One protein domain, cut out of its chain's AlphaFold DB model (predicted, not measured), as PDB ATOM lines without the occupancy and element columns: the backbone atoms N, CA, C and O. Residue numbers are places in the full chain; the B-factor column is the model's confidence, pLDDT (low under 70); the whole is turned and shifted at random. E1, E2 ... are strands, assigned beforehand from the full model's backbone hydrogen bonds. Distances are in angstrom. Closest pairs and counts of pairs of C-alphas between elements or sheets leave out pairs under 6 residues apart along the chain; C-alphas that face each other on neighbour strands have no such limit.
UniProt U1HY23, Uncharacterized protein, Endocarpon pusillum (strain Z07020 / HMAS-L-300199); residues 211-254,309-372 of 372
ATOM      1  N   GLU A 211     -26.873 -19.301   4.676       89.88
ATOM      2  CA  GLU A 211     -28.185 -19.281   5.308       89.88
ATOM      3  C   GLU A 211     -29.164 -20.114   4.477       89.88
ATOM      4  O   GLU A 211     -29.468 -19.778   3.330       89.88
ATOM      5  N   ILE A 212     -29.650 -21.216   5.046       91.44
ATOM      6  CA  ILE A 212     -30.637 -22.086   4.406       91.44
ATOM      7  C   ILE A 212     -32.024 -21.627   4.833       91.44
ATOM      8  O   ILE A 212     -32.374 -21.654   6.015       91.44
ATOM      9  N   VAL A 213     -32.811 -21.214   3.844       93.12
ATOM     10  CA  VAL A 213     -34.169 -20.691   4.047       93.12
ATOM     11  C   VAL A 213     -35.241 -21.664   3.583       93.12
ATOM     12  O   VAL A 213     -36.393 -21.536   3.981       93.12
ATOM     13  N   GLU A 214     -34.891 -22.612   2.713       92.38
ATOM     14  CA  GLU A 214     -35.853 -23.522   2.103       92.38
ATOM     15  C   GLU A 214     -35.132 -24.720   1.461       92.38
ATOM     16  O   GLU A 214     -34.069 -24.573   0.852       92.38
ATOM     17  N   LEU A 215     -35.718 -25.909   1.590       92.62
ATOM     18  CA  LEU A 215     -35.232 -27.146   0.985       92.62
ATOM     19  C   LEU A 215     -36.371 -27.803   0.202       92.62
ATOM     20  O   LEU A 215     -37.425 -28.102   0.761       92.62
ATOM     21  N   HIS A 216     -36.154 -28.029  -1.089       92.88
ATOM     22  CA  HIS A 216     -37.104 -28.710  -1.970       92.88
ATOM     23  C   HIS A 216     -36.660 -30.153  -2.136       92.88
ATOM     24  O   HIS A 216     -35.502 -30.399  -2.471       92.88
ATOM     25  N   ILE A 217     -37.549 -31.109  -1.885       90.69
ATOM     26  CA  ILE A 217     -37.249 -32.535  -1.992       90.69
ATOM     27  C   ILE A 217     -38.311 -33.206  -2.842       90.69
ATOM     28  O   ILE A 217     -39.487 -33.188  -2.496       90.69
ATOM     29  N   TRP A 218     -37.873 -33.884  -3.892       88.50
ATOM     30  CA  TRP A 218     -38.730 -34.717  -4.726       88.50
ATOM     31  C   TRP A 218     -38.579 -36.179  -4.314       88.50
ATOM     32  O   TRP A 218     -37.460 -36.667  -4.113       88.50
ATOM     33  N   GLY A 219     -39.705 -36.880  -4.178       86.12
ATOM     34  CA  GLY A 219     -39.726 -38.299  -3.825       86.12
ATOM     35  C   GLY A 219     -39.526 -38.598  -2.331       86.12
ATOM     36  O   GLY A 219     -39.117 -39.711  -1.987       86.12
ATOM     37  N   LEU A 220     -39.793 -37.649  -1.423       87.06
ATOM     38  CA  LEU A 220     -39.635 -37.869   0.018       87.06
ATOM     39  C   LEU A 220     -40.662 -38.894   0.519       87.06
ATOM     40  O   LEU A 220     -41.871 -38.650   0.527       87.06
ATOM     41  N   ARG A 221     -40.170 -40.046   0.977       86.06
ATOM     42  CA  ARG A 221     -41.008 -41.116   1.535       86.06
ATOM     43  C   ARG A 221     -41.508 -40.760   2.935       86.06
ATOM     44  O   ARG A 221     -40.835 -40.055   3.690       86.06
ATOM     45  N   ASP A 222     -42.672 -41.292   3.300       82.88
ATOM     46  CA  ASP A 222     -43.211 -41.085   4.642       82.88
ATOM     47  C   ASP A 222     -42.314 -41.707   5.730       82.88
ATOM     48  O   ASP A 222     -41.648 -42.729   5.530       82.88
ATOM     49  N   GLY A 223     -42.263 -41.049   6.890       82.94
ATOM     50  CA  GLY A 223     -41.417 -41.441   8.020       82.94
ATOM     51  C   GLY A 223     -39.912 -41.181   7.852       82.94
ATOM     52  O   GLY A 223     -39.141 -41.548   8.742       82.94
ATOM     53  N   VAL A 224     -39.477 -40.551   6.754       88.00
ATOM     54  CA  VAL A 224     -38.092 -40.085   6.584       88.00
ATOM     55  C   VAL A 224     -37.923 -38.733   7.270       88.00
ATOM     56  O   VAL A 224     -38.643 -37.777   6.978       88.00
ATOM     57  N   LYS A 225     -36.967 -38.655   8.197       90.94
ATOM     58  CA  LYS A 225     -36.516 -37.395   8.782       90.94
ATOM     59  C   LYS A 225     -35.513 -36.739   7.855       90.94
ATOM     60  O   LYS A 225     -34.689 -37.424   7.256       90.94
ATOM     61  N   VAL A 226     -35.576 -35.418   7.799       93.69
ATOM     62  CA  VAL A 226     -34.621 -34.602   7.059       93.69
ATOM     63  C   VAL A 226     -33.925 -33.691   8.052       93.69
ATOM     64  O   VAL A 226     -34.594 -33.004   8.832       93.69
ATOM     65  N   ALA A 227     -32.599 -33.701   8.026       94.50
ATOM     66  CA  ALA A 227     -31.779 -32.842   8.860       94.50
ATOM     67  C   ALA A 227     -30.806 -32.030   8.007       94.50
ATOM     68  O   ALA A 227     -30.297 -32.507   6.994       94.50
ATOM     69  N   VAL A 228     -30.547 -30.801   8.444       94.69
ATOM     70  CA  VAL A 228     -29.401 -30.021   7.990       94.69
ATOM     71  C   VAL A 228     -28.280 -30.247   8.987       94.69
ATOM     72  O   VAL A 228     -28.424 -29.970  10.181       94.69
ATOM     73  N   GLU A 229     -27.159 -30.731   8.484       94.00
ATOM     74  CA  GLU A 229     -25.936 -30.938   9.233       94.00
ATOM     75  C   GLU A 229     -24.789 -30.126   8.626       94.00
ATOM     76  O   GLU A 229     -24.819 -29.717   7.463       94.00
ATOM     77  N   GLY A 230     -23.756 -29.899   9.427       91.69
ATOM     78  CA  GLY A 230     -22.561 -29.177   9.011       91.69
ATOM     79  C   GLY A 230     -21.329 -29.657   9.761       91.69
ATOM     80  O   GLY A 230     -21.427 -30.331  10.793       91.69
ATOM     81  N   PHE A 231     -20.162 -29.308   9.232       92.06
ATOM     82  CA  PHE A 231     -18.894 -29.602   9.884       92.06
ATOM     83  C   PHE A 231     -18.653 -28.679  11.082       92.06
ATOM     84  O   PHE A 231     -18.880 -27.473  11.024       92.06
ATOM     85  N   VAL A 232     -18.135 -29.261  12.160       91.12
ATOM     86  CA  VAL A 232     -17.643 -28.572  13.359       91.12
ATOM     87  C   VAL A 232     -16.257 -29.113  13.719       91.12
ATOM     88  O   VAL A 232     -15.781 -30.074  13.105       91.12
ATOM     89  N   GLU A 233     -15.582 -28.493  14.692       92.12
ATOM     90  CA  GLU A 233     -14.254 -28.928  15.170       92.12
ATOM     91  C   GLU A 233     -13.233 -29.063  14.025       92.12
ATOM     92  O   GLU A 233     -12.573 -30.093  13.865       92.12
ATOM     93  N   ASN A 234     -13.137 -28.027  13.186       88.19
ATOM     94  CA  ASN A 234     -12.251 -27.989  12.017       88.19
ATOM     95  C   ASN A 234     -12.458 -29.173  11.055       88.19
ATOM     96  O   ASN A 234     -11.499 -29.703  10.499       88.19
ATOM     97  N   GLY A 235     -13.703 -29.625  10.887       89.31
ATOM     98  CA  GLY A 235     -14.036 -30.702   9.957       89.31
ATOM     99  C   GLY A 235     -14.038 -32.104  10.543       89.31
ATOM    100  O   GLY A 235     -14.442 -33.038   9.854       89.31
ATOM    101  N   ARG A 236     -13.623 -32.277  11.804       93.00
ATOM    102  CA  ARG A 236     -13.511 -33.602  12.435       93.00
ATOM    103  C   ARG A 236     -14.861 -34.229  12.747       93.00
ATOM    104  O   ARG A 236     -14.970 -35.454  12.761       93.00
ATOM    105  N   ARG A 237     -15.890 -33.420  12.985       94.31
ATOM    106  CA  ARG A 237     -17.213 -33.904  13.380       94.31
ATOM    107  C   ARG A 237     -18.297 -33.252  12.538       94.31
ATOM    108  O   ARG A 237     -18.163 -32.111  12.113       94.31
ATOM    109  N   ILE A 238     -19.368 -34.002  12.304       92.75
ATOM    110  CA  ILE A 238     -20.607 -33.492  11.718       92.75
ATOM    111  C   ILE A 238     -21.623 -33.356  12.847       92.75
ATOM    112  O   ILE A 238     -21.746 -34.244  13.694       92.75
ATOM    113  N   GLN A 239     -22.308 -32.219  12.875       93.94
ATOM    114  CA  GLN A 239     -23.342 -31.905  13.847       93.94
ATOM    115  C   GLN A 239     -24.631 -31.530  13.119       93.94
ATOM    116  O   GLN A 239     -24.598 -30.786  12.140       93.94
ATOM    117  N   SER A 240     -25.765 -32.008  13.630       94.62
ATOM    118  CA  SER A 240     -27.084 -31.560  13.188       94.62
ATOM    119  C   SER A 240     -27.377 -30.159  13.728       94.62
ATOM    120  O   SER A 240     -27.324 -29.928  14.938       94.62
ATOM    121  N   PHE A 241     -27.668 -29.231  12.818       94.31
ATOM    122  CA  PHE A 241     -28.049 -27.848  13.116       94.31
ATOM    123  C   PHE A 241     -29.565 -27.665  13.105       94.31
ATOM    124  O   PHE A 241     -30.088 -26.828  13.835       94.31
ATOM    125  N   HIS A 242     -30.277 -28.456  12.299       96.19
ATOM    126  CA  HIS A 242     -31.734 -28.422  12.237       96.19
ATOM    127  C   HIS A 242     -32.298 -29.786  11.864       96.19
ATOM    128  O   HIS A 242     -31.759 -30.465  10.992       96.19
ATOM    129  N   ILE A 243     -33.420 -30.161  12.473       95.50
ATOM    130  CA  ILE A 243     -34.219 -31.323  12.074       95.50
ATOM    131  C   ILE A 243     -35.616 -30.810  11.763       95.50
ATOM    132  O   ILE A 243     -36.293 -30.286  12.651       95.50
ATOM    133  N   PHE A 244     -36.052 -30.985  10.517       94.50
ATOM    134  CA  PHE A 244     -37.332 -30.452  10.071       94.50
ATOM    135  C   PHE A 244     -38.502 -31.125  10.787       94.50
ATOM    136  O   PHE A 244     -38.617 -32.357  10.846       94.50
ATOM    137  N   LYS A 245     -39.396 -30.298  11.330       93.81
ATOM    138  CA  LYS A 245     -40.630 -30.747  11.984       93.81
ATOM    139  C   LYS A 245     -41.749 -30.917  10.960       93.81
ATOM    140  O   LYS A 245     -41.722 -30.339   9.879       93.81
ATOM    141  N   LYS A 246     -42.803 -31.654  11.328       90.62
ATOM    142  CA  LYS A 246     -44.009 -31.778  10.486       90.62
ATOM    143  C   LYS A 246     -44.649 -30.421  10.165       90.62
ATOM    144  O   LYS A 246     -45.146 -30.250   9.066       90.62
ATOM    145  N   SER A 247     -44.599 -29.463  11.094       93.62
ATOM    146  CA  SER A 247     -45.105 -28.096  10.894       93.62
ATOM    147  C   SER A 247     -44.292 -27.278   9.885       93.62
ATOM    148  O   SER A 247     -44.780 -26.278   9.382       93.62
ATOM    149  N   GLU A 248     -43.057 -27.691   9.600       93.88
ATOM    150  CA  GLU A 248     -42.147 -27.050   8.641       93.88
ATOM    151  C   GLU A 248     -42.213 -27.722   7.262       93.88
ATOM    152  O   GLU A 248     -41.459 -27.363   6.358       93.88
ATOM    153  N   LYS A 249     -43.094 -28.721   7.108       92.81
ATOM    154  CA  LYS A 249     -43.255 -29.542   5.914       92.81
ATOM    155  C   LYS A 249     -44.534 -29.167   5.176       92.81
ATOM    156  O   LYS A 249     -45.629 -29.351   5.695       92.81
ATOM    157  N   ILE A 250     -44.383 -28.741   3.930       91.69
ATOM    158  CA  ILE A 250     -45.479 -28.503   2.993       91.69
ATOM    159  C   ILE A 250     -45.383 -29.583   1.915       91.69
ATOM    160  O   ILE A 250     -44.357 -29.703   1.247       91.69
ATOM    161  N   VAL A 251     -46.416 -30.412   1.782       87.44
ATOM    162  CA  VAL A 251     -46.509 -31.390   0.689       87.44
ATOM    163  C   VAL A 251     -47.070 -30.664  -0.525       87.44
ATOM    164  O   VAL A 251     -48.122 -30.037  -0.428       87.44
ATOM    165  N   VAL A 252     -46.340 -30.721  -1.631       84.75
ATOM    166  CA  VAL A 252     -46.788 -30.212  -2.924       84.75
ATOM    167  C   VAL A 252     -47.280 -31.434  -3.687       84.75
ATOM    168  O   VAL A 252     -46.499 -32.346  -3.945       84.75
ATOM    169  N   ASP A 253     -48.585 -31.504  -3.941       67.94
ATOM    170  CA  ASP A 253     -49.150 -32.559  -4.780       67.94
ATOM    171  C   ASP A 253     -48.736 -32.256  -6.225       67.94
ATOM    172  O   ASP A 253     -49.073 -31.193  -6.752       67.94
ATOM    173  N   ASP A 254     -47.965 -33.151  -6.845       54.03
ATOM    174  CA  ASP A 254     -47.620 -33.047  -8.263       54.03
ATOM    175  C   ASP A 254     -48.847 -33.482  -9.075       54.03
ATOM    176  O   ASP A 254     -48.923 -34.595  -9.598       54.03
ATOM    177  N   ILE A 309     -45.584 -43.832  -3.607       63.28
ATOM    178  CA  ILE A 309     -44.771 -43.002  -4.493       63.28
ATOM    179  C   ILE A 309     -44.351 -41.792  -3.642       63.28
ATOM    180  O   ILE A 309     -45.172 -41.217  -2.928       63.28
ATOM    181  N   GLY A 310     -43.047 -41.518  -3.557       70.88
ATOM    182  CA  GLY A 310     -42.542 -40.468  -2.670       70.88
ATOM    183  C   GLY A 310     -43.111 -39.103  -3.064       70.88
ATOM    184  O   GLY A 310     -43.249 -38.832  -4.251       70.88
ATOM    185  N   ALA A 311     -43.422 -38.251  -2.088       82.81
ATOM    186  CA  ALA A 311     -44.061 -36.963  -2.348       82.81
ATOM    187  C   ALA A 311     -43.039 -35.862  -2.664       82.81
ATOM    188  O   ALA A 311     -41.903 -35.902  -2.175       82.81
ATOM    189  N   THR A 312     -43.467 -34.845  -3.410       89.12
ATOM    190  CA  THR A 312     -42.737 -33.580  -3.515       89.12
ATOM    191  C   THR A 312     -43.019 -32.735  -2.277       89.12
ATOM    192  O   THR A 312     -44.151 -32.593  -1.812       89.12
ATOM    193  N   VAL A 313     -41.954 -32.258  -1.643       91.12
ATOM    194  CA  VAL A 313     -41.998 -31.665  -0.313       91.12
ATOM    195  C   VAL A 313     -41.142 -30.417  -0.270       91.12
ATOM    196  O   VAL A 313     -39.953 -30.441  -0.580       91.12
ATOM    197  N   LEU A 314     -41.751 -29.348   0.221       93.06
ATOM    198  CA  LEU A 314     -41.088 -28.108   0.557       93.06
ATOM    199  C   LEU A 314     -40.882 -28.035   2.070       93.06
ATOM    200  O   LEU A 314     -41.839 -28.101   2.843       93.06
ATOM    201  N   LEU A 315     -39.630 -27.909   2.493       93.81
ATOM    202  CA  LEU A 315     -39.248 -27.765   3.892       93.81
ATOM    203  C   LEU A 315     -38.793 -26.328   4.160       93.81
ATOM    204  O   LEU A 315     -37.801 -25.869   3.590       93.81
ATOM    205  N   LYS A 316     -39.519 -25.623   5.032       94.94
ATOM    206  CA  LYS A 316     -39.252 -24.230   5.418       94.94
ATOM    207  C   LYS A 316     -38.993 -24.151   6.918       94.94
ATOM    208  O   LYS A 316     -39.933 -24.351   7.689       94.94
ATOM    209  N   PRO A 317     -37.753 -23.886   7.355       94.50
ATOM    210  CA  PRO A 317     -37.471 -23.744   8.769       94.50
ATOM    211  C   PRO A 317     -38.126 -22.464   9.301       94.50
ATOM    212  O   PRO A 317     -38.214 -21.457   8.600       94.50
ATOM    213  N   THR A 318     -38.576 -22.498  10.556       93.38
ATOM    214  CA  THR A 318     -39.236 -21.337  11.192       93.38
ATOM    215  C   THR A 318     -38.299 -20.128  11.296       93.38
ATOM    216  O   THR A 318     -38.720 -18.978  11.199       93.38
ATOM    217  N   THR A 319     -37.009 -20.402  11.474       92.88
ATOM    218  CA  THR A 319     -35.921 -19.424  11.457       92.88
ATOM    219  C   THR A 319     -34.861 -19.888  10.465       92.88
ATOM    220  O   THR A 319     -34.606 -21.094  10.408       92.88
ATOM    221  N   PRO A 320     -34.205 -18.984   9.719       91.62
ATOM    222  CA  PRO A 320     -33.144 -19.379   8.803       91.62
ATOM    223  C   PRO A 320     -32.040 -20.182   9.503       91.62
ATOM    224  O   PRO A 320     -31.607 -19.835  10.604       91.62
ATOM    225  N   ILE A 321     -31.586 -21.260   8.862       93.31
ATOM    226  CA  ILE A 321     -30.548 -22.136   9.415       93.31
ATOM    227  C   ILE A 321     -29.195 -21.588   8.973       93.31
ATOM    228  O   ILE A 321     -28.911 -21.529   7.777       93.31
ATOM    229  N   ILE A 322     -28.358 -21.196   9.931       90.62
ATOM    230  CA  ILE A 322     -27.026 -20.645   9.665       90.62
ATOM    231  C   ILE A 322     -25.990 -21.728   9.940       90.62
ATOM    232  O   ILE A 322     -25.904 -22.235  11.060       90.62
ATOM    233  N   LEU A 323     -25.196 -22.063   8.924       88.44
ATOM    234  CA  LEU A 323     -24.066 -22.976   9.070       88.44
ATOM    235  C   LEU A 323     -22.750 -22.198   9.229       88.44
ATOM    236  O   LEU A 323     -22.590 -21.135   8.620       88.44
ATOM    237  N   PRO A 324     -21.796 -22.718  10.025       82.56
ATOM    238  CA  PRO A 324     -20.501 -22.071  10.235       82.56
ATOM    239  C   PRO A 324     -19.602 -22.112   8.990       82.56
ATOM    240  O   PRO A 324     -18.673 -21.316   8.894       82.56
ATOM    241  N   THR A 325     -19.871 -23.021   8.048       85.62
ATOM    242  CA  THR A 325     -19.121 -23.191   6.797       85.62
ATOM    243  C   THR A 325     -20.065 -23.231   5.591       85.62
ATOM    244  O   THR A 325     -21.283 -23.359   5.735       85.62
ATOM    245  N   SER A 326     -19.500 -23.139   4.387       86.12
ATOM    246  CA  SER A 326     -20.194 -23.315   3.105       86.12
ATOM    247  C   SER A 326     -20.598 -24.763   2.821       86.12
ATOM    248  O   SER A 326     -21.333 -25.019   1.866       86.12
ATOM    249  N   ASP A 327     -20.104 -25.721   3.604       89.75
ATOM    250  CA  ASP A 327     -20.359 -27.139   3.393       89.75
ATOM    251  C   ASP A 327     -21.705 -27.536   4.012       89.75
ATOM    252  O   ASP A 327     -21.843 -27.674   5.230       89.75
ATOM    253  N   ILE A 328     -22.698 -27.752   3.151       90.06
ATOM    254  CA  ILE A 328     -24.041 -28.176   3.554       90.06
ATOM    255  C   ILE A 328     -24.146 -29.696   3.451       90.06
ATOM    256  O   ILE A 328     -23.958 -30.266   2.371       90.06
ATOM    257  N   ASN A 329     -24.514 -30.352   4.553       91.56
ATOM    258  CA  ASN A 329     -24.888 -31.761   4.553       91.56
ATOM    259  C   ASN A 329     -26.396 -31.897   4.805       91.56
ATOM    260  O   ASN A 329     -26.921 -31.354   5.773       91.56
ATOM    261  N   ILE A 330     -27.096 -32.608   3.920       92.44
ATOM    262  CA  ILE A 330     -28.517 -32.925   4.089       92.44
ATOM    263  C   ILE A 330     -28.620 -34.416   4.376       92.44
ATOM    264  O   ILE A 330     -28.358 -35.235   3.490       92.44
ATOM    265  N   ASP A 331     -29.002 -34.747   5.604       90.94
ATOM    266  CA  ASP A 331     -29.164 -36.128   6.047       90.94
ATOM    267  C   ASP A 331     -30.621 -36.590   5.934       90.94
ATOM    268  O   ASP A 331     -31.567 -35.835   6.190       90.94
ATOM    269  N   PHE A 332     -30.782 -37.858   5.554       90.12
ATOM    270  CA  PHE A 332     -32.067 -38.525   5.384       90.12
ATOM    271  C   PHE A 332     -32.115 -39.788   6.246       90.12
ATOM    272  O   PHE A 332     -31.660 -40.863   5.845       90.12
ATOM    273  N   GLU A 333     -32.739 -39.687   7.417       85.88
ATOM    274  CA  GLU A 333     -32.830 -40.789   8.376       85.88
ATOM    275  C   GLU A 333     -34.219 -41.445   8.310       85.88
ATOM    276  O   GLU A 333     -35.232 -40.832   8.666       85.88
ATOM    277  N   ARG A 334     -34.300 -42.726   7.922       77.38
ATOM    278  CA  ARG A 334     -35.538 -43.510   8.075       77.38
ATOM    279  C   ARG A 334     -35.510 -44.267   9.398       77.38
ATOM    280  O   ARG A 334     -34.687 -45.162   9.596       77.38
ATOM    281  N   ARG A 335     -36.464 -43.970  10.283       58.84
ATOM    282  CA  ARG A 335     -36.685 -44.768  11.499       58.84
ATOM    283  C   ARG A 335     -37.739 -45.829  11.242       58.84
ATOM    284  O   ARG A 335     -38.913 -45.510  11.085       58.84
ATOM    285  N   ASN A 336     -37.330 -47.092  11.265       54.59
ATOM    286  CA  ASN A 336     -38.260 -48.208  11.355       54.59
ATOM    287  C   ASN A 336     -38.461 -48.526  12.843       54.59
ATOM    288  O   ASN A 336     -37.566 -49.049  13.507       54.59
ATOM    289  N   LYS A 337     -39.634 -48.194  13.389       44.62
ATOM    290  CA  LYS A 337     -40.050 -48.722  14.695       44.62
ATOM    291  C   LYS A 337     -40.501 -50.168  14.488       44.62
ATOM    292  O   LYS A 337     -41.479 -50.392  13.780       44.62
ATOM    293  N   ALA A 338     -39.795 -51.138  15.069       43.84
ATOM    294  CA  ALA A 338     -40.283 -52.511  15.114       43.84
ATOM    295  C   ALA A 338     -41.416 -52.580  16.146       43.84
ATOM    296  O   ALA A 338     -41.186 -52.407  17.343       43.84
ATOM    297  N   SER A 339     -42.646 -52.806  15.680       44.22
ATOM    298  CA  SER A 339     -43.868 -52.755  16.495       44.22
ATOM    299  C   SER A 339     -43.905 -53.786  17.630       44.22
ATOM    300  O   SER A 339     -44.710 -53.635  18.539       44.22
ATOM    301  N   TYR A 340     -43.056 -54.819  17.586       49.06
ATOM    302  CA  TYR A 340     -43.140 -55.979  18.479       49.06
ATOM    303  C   TYR A 340     -41.981 -56.118  19.482       49.06
ATOM    304  O   TYR A 340     -42.041 -56.990  20.339       49.06
ATOM    305  N   THR A 341     -40.933 -55.283  19.412       51.16
ATOM    306  CA  THR A 341     -39.752 -55.434  20.291       51.16
ATOM    307  C   THR A 341     -39.330 -54.165  21.031       51.16
ATOM    308  O   THR A 341     -38.446 -54.228  21.877       51.16
ATOM    309  N   GLY A 342     -39.913 -53.000  20.721       37.22
ATOM    310  CA  GLY A 342     -39.506 -51.722  21.323       37.22
ATOM    311  C   GLY A 342     -38.145 -51.187  20.844       37.22
ATOM    312  O   GLY A 342     -37.763 -50.077  21.212       37.22
ATOM    313  N   TRP A 343     -37.428 -51.911  19.976       37.28
ATOM    314  CA  TRP A 343     -36.162 -51.456  19.399       37.28
ATOM    315  C   TRP A 343     -36.409 -50.541  18.190       37.28
ATOM    316  O   TRP A 343     -37.177 -50.857  17.278       37.28
ATOM    317  N   THR A 344     -35.735 -49.388  18.163       39.91
ATOM    318  CA  THR A 344     -35.727 -48.497  16.991       39.91
ATOM    319  C   THR A 344     -34.591 -48.920  16.065       39.91
ATOM    320  O   THR A 344     -33.427 -48.726  16.402       39.91
ATOM    321  N   MET A 345     -34.913 -49.477  14.893       41.41
ATOM    322  CA  MET A 345     -33.918 -49.684  13.841       41.41
ATOM    323  C   MET A 345     -33.814 -48.420  12.989       41.41
ATOM    324  O   MET A 345     -34.771 -48.010  12.326       41.41
ATOM    325  N   VAL A 346     -32.633 -47.811  12.999       41.59
ATOM    326  CA  VAL A 346     -32.274 -46.735  12.076       41.59
ATOM    327  C   VAL A 346     -31.678 -47.387  10.837       41.59
ATOM    328  O   VAL A 346     -30.614 -47.998  10.903       41.59
ATOM    329  N   SER A 347     -32.380 -47.304   9.711       42.91
ATOM    330  CA  SER A 347     -31.850 -47.761   8.428       42.91
ATOM    331  C   SER A 347     -31.553 -46.543   7.569       42.91
ATOM    332  O   SER A 347     -32.474 -45.798   7.237       42.91
ATOM    333  N   MET A 348     -30.296 -46.373   7.168       38.81
ATOM    334  CA  MET A 348     -29.946 -45.516   6.037       38.81
ATOM    335  C   MET A 348     -30.553 -46.165   4.785       38.81
ATOM    336  O   MET A 348     -30.178 -47.298   4.463       38.81
ATOM    337  N   PRO A 349     -31.538 -45.549   4.109       38.56
ATOM    338  CA  PRO A 349     -32.087 -46.143   2.906       38.56
ATOM    339  C   PRO A 349     -30.975 -46.230   1.859       38.56
ATOM    340  O   PRO A 349     -30.383 -45.226   1.469       38.56
ATOM    341  N   ILE A 350     -30.704 -47.442   1.378       34.72
ATOM    342  CA  ILE A 350     -30.013 -47.632   0.104       34.72
ATOM    343  C   ILE A 350     -30.975 -47.074  -0.953       34.72
ATOM    344  O   ILE A 350     -31.906 -47.753  -1.383       34.72
ATOM    345  N   LEU A 351     -30.806 -45.796  -1.287       39.94
ATOM    346  CA  LEU A 351     -31.565 -45.075  -2.305       39.94
ATOM    347  C   LEU A 351     -31.247 -45.674  -3.680       39.94
ATOM    348  O   LEU A 351     -30.337 -45.234  -4.373       39.94
ATOM    349  N   ARG A 352     -31.975 -46.732  -4.049       34.91
ATOM    350  CA  ARG A 352     -31.977 -47.302  -5.408       34.91
ATOM    351  C   ARG A 352     -32.979 -46.610  -6.345       34.91
ATOM    352  O   ARG A 352     -32.970 -46.906  -7.529       34.91
ATOM    353  N   GLU A 353     -33.753 -45.641  -5.851       39.66
ATOM    354  CA  GLU A 353     -34.635 -44.759  -6.635       39.66
ATOM    355  C   GLU A 353     -34.462 -43.307  -6.158       39.66
ATOM    356  O   GLU A 353     -34.320 -43.053  -4.961       39.66
ATOM    357  N   ALA A 354     -34.375 -42.364  -7.097       49.66
ATOM    358  CA  ALA A 354     -33.725 -41.066  -6.927       49.66
ATOM    359  C   ALA A 354     -34.547 -40.030  -6.132       49.66
ATOM    360  O   ALA A 354     -35.261 -39.226  -6.725       49.66
ATOM    361  N   MET A 355     -34.375 -39.964  -4.805       53.38
ATOM    362  CA  MET A 355     -34.664 -38.714  -4.084       53.38
ATOM    363  C   MET A 355     -33.690 -37.635  -4.557       53.38
ATOM    364  O   MET A 355     -32.472 -37.837  -4.559       53.38
ATOM    365  N   ARG A 356     -34.230 -36.484  -4.954       61.88
ATOM    366  CA  ARG A 356     -33.451 -35.290  -5.296       61.88
ATOM    367  C   ARG A 356     -33.780 -34.206  -4.287       61.88
ATOM    368  O   ARG A 356     -34.938 -34.058  -3.910       61.88
ATOM    369  N   ALA A 357     -32.766 -33.471  -3.861       64.31
ATOM    370  CA  ALA A 357     -32.927 -32.311  -3.005       64.31
ATOM    371  C   ALA A 357     -32.276 -31.111  -3.687       64.31
ATOM    372  O   ALA A 357     -31.179 -31.249  -4.224       64.31
ATOM    373  N   MET A 358     -32.962 -29.976  -3.668       73.38
ATOM    374  CA  MET A 358     -32.436 -28.686  -4.095       73.38
ATOM    375  C   MET A 358     -32.471 -27.749  -2.900       73.38
ATOM    376  O   MET A 358     -33.509 -27.586  -2.248       73.38
ATOM    377  N   ILE A 359     -31.328 -27.146  -2.603       71.44
ATOM    378  CA  ILE A 359     -31.184 -26.227  -1.482       71.44
ATOM    379  C   ILE A 359     -31.334 -24.812  -2.015       71.44
ATOM    380  O   ILE A 359     -30.606 -24.397  -2.919       71.44
ATOM    381  N   ARG A 360     -32.243 -24.048  -1.410       63.19
ATOM    382  CA  ARG A 360     -32.301 -22.606  -1.606       63.19
ATOM    383  C   ARG A 360     -31.571 -21.934  -0.449       63.19
ATOM    384  O   ARG A 360     -32.026 -21.943   0.698       63.19
ATOM    385  N   ALA A 361     -30.423 -21.360  -0.775       62.06
ATOM    386  CA  ALA A 361     -29.503 -20.771   0.181       62.06
ATOM    387  C   ALA A 361     -29.177 -19.318  -0.184       62.06
ATOM    388  O   ALA A 361     -28.999 -18.975  -1.354       62.06
ATOM    389  N   PHE A 362     -29.066 -18.458   0.826       53.59
ATOM    390  CA  PHE A 362     -28.627 -17.074   0.672       53.59
ATOM    391  C   PHE A 362     -27.218 -16.886   1.240       53.59
ATOM    392  O   PHE A 362     -26.893 -17.346   2.334       53.59
ATOM    393  N   SER A 363     -26.381 -16.168   0.489       48.88
ATOM    394  CA  SER A 363     -25.098 -15.656   0.976       48.88
ATOM    395  C   SER A 363     -25.274 -14.195   1.382       48.88
ATOM    396  O   SER A 363     -25.394 -13.323   0.511       48.88
ATOM    397  N   LYS A 364     -25.258 -13.913   2.695       46.91
ATOM    398  CA  LYS A 364     -25.406 -12.545   3.235       46.91
ATOM    399  C   LYS A 364     -24.339 -11.579   2.709       46.91
ATOM    400  O   LYS A 364     -24.623 -10.402   2.544       46.91
ATOM    401  N   SER A 365     -23.144 -12.073   2.379       46.50
ATOM    402  CA  SER A 365     -22.026 -11.241   1.907       46.50
ATOM    403  C   SER A 365     -22.149 -10.773   0.455       46.50
ATOM    404  O   SER A 365     -21.468  -9.833   0.063       46.50
ATOM    405  N   THR A 366     -22.991 -11.416  -0.361       51.38
ATOM    406  CA  THR A 366     -23.104 -11.091  -1.794       51.38
ATOM    407  C   THR A 366     -24.511 -10.733  -2.247       51.38
ATOM    408  O   THR A 366     -24.674 -10.366  -3.407       51.38
ATOM    409  N   GLY A 367     -25.534 -10.908  -1.402       39.78
ATOM    410  CA  GLY A 367     -26.939 -10.689  -1.777       39.78
ATOM    411  C   GLY A 367     -27.432 -11.594  -2.918       39.78
ATOM    412  O   GLY A 367     -28.480 -11.342  -3.501       39.78
ATOM    413  N   LYS A 368     -26.672 -12.642  -3.264       39.34
ATOM    414  CA  LYS A 368     -26.967 -13.557  -4.375       39.34
ATOM    415  C   LYS A 368     -27.628 -14.826  -3.849       39.34
ATOM    416  O   LYS A 368     -27.137 -15.426  -2.889       39.34
ATOM    417  N   LEU A 369     -28.715 -15.212  -4.511       38.81
ATOM    418  CA  LEU A 369     -29.414 -16.474  -4.312       38.81
ATOM    419  C   LEU A 369     -28.587 -17.614  -4.910       38.81
ATOM    420  O   LEU A 369     -28.229 -17.563  -6.085       38.81
ATOM    421  N   TRP A 370     -28.310 -18.639  -4.111       41.91
ATOM    422  CA  TRP A 370     -27.697 -19.878  -4.570       41.91
ATOM    423  C   TRP A 370     -28.760 -20.979  -4.583       41.91
ATOM    424  O   TRP A 370     -29.431 -21.219  -3.578       41.91
ATOM    425  N   MET A 371     -28.914 -21.629  -5.737       34.22
ATOM    426  CA  MET A 371     -29.661 -22.878  -5.887       34.22
ATOM    427  C   MET A 371     -28.644 -23.967  -6.215       34.22
ATOM    428  O   MET A 371     -27.895 -23.826  -7.185       34.22
ATOM    429  N   ALA A 372     -28.563 -24.991  -5.367       47.31
ATOM    430  CA  ALA A 372     -27.595 -26.082  -5.479       47.31
ATOM    431  C   ALA A 372     -28.265 -27.448  -5.334       47.31
ATOM    432  O   ALA A 372     -29.218 -27.550  -4.521       47.31
TER     433      ALA A 372
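What this domain is: This is residues 211 to 254 and 309 to 372 of the 372 residues of an uncharacterized protein of Endocarpon pusillum (strain Z07020 / HMAS-L-300199) (UniProt U1HY23). Two strongly twisted sheets are partly face to face in a sandwich, their strands crossed at 52 degrees: one is built round the long strand E1, with E5 and E6 on one side of it and E9 on the other, and the second, E3, E2, E7, E8 in that order, is curled like part of a barrel. Residues 338 to 343, in the link of the E7 and E8 hairpin, stick out. The printed part has 108 residues with ten named strands, E1 to E10 along the chain, and no named helix; its class is all strand. The first sheet, E1, E4, E5, E6, E9 and E10, is branched, and both sheets are antiparallel. The whole is compact, with a radius of gyration of the C-alphas of 15.1 A, and spans 52 by 39 by 27 A.

How they stand to each other: Begin at E1, residues 211 to 220, which has three antiparallel neighbours. Beside its residues 214 to 220 find E5, residues 311 to 315, with N 217 and O 313 within hydrogen-bond range at 2.8 A. On the same side, beside residues 211 to 212, find E6, residues 321 to 323, with N 212 and O 321 at 2.8 A. On the other side is E9, residues 356 to 363, with N 216 and O 358 at 2.9 A. Edge strand E4, residues 249 to 252, is antiparallel to E5, with N 250 and O 314 at 2.8 A; edge strand E10, residues 368 to 371, forms a hairpin with E9, with N 370 and O 361 at 2.9 A. In the second sheet, E2, residues 224 to 232, and E3, residues 237 to 243, form a hairpin, with N 239 and O 230 at 2.9 A. E7, residues 329 to 337, is the antiparallel neighbour of E2, with N 227 and O 331 at 3.0 A; E7 forms a hairpin with E8, residues 344 to 347, with N 345 and O 336 at 3.0 A. The facing parts of the sheets are 11.3 A apart, centre to centre.

Where its parts are: Find C-alpha 211 at (-28.185, -19.281, 5.308); from there E1 runs 22.5 A to C-alpha 220. E2 measures 24.4 A, E3 17.3 A and E7 24.9 A, ending at C-alpha 337, (-40.050, -48.722, 14.695). E9 measures 22.2 A, and E10 ends at C-alpha 371, (-29.661, -22.878, -5.887).

The domain as a whole: The two C-alphas farthest apart, those of Tyr 340 and Thr 366, are 53.2 A apart. Residues 255 to 308 are not printed, and C-alphas 254 and 309 are 11.0 A apart across the cut. Of the links that are printed whole, none is long. Confidence is under 70 at residues 253 to 254, 309, 335 to 357 and 360 to 372.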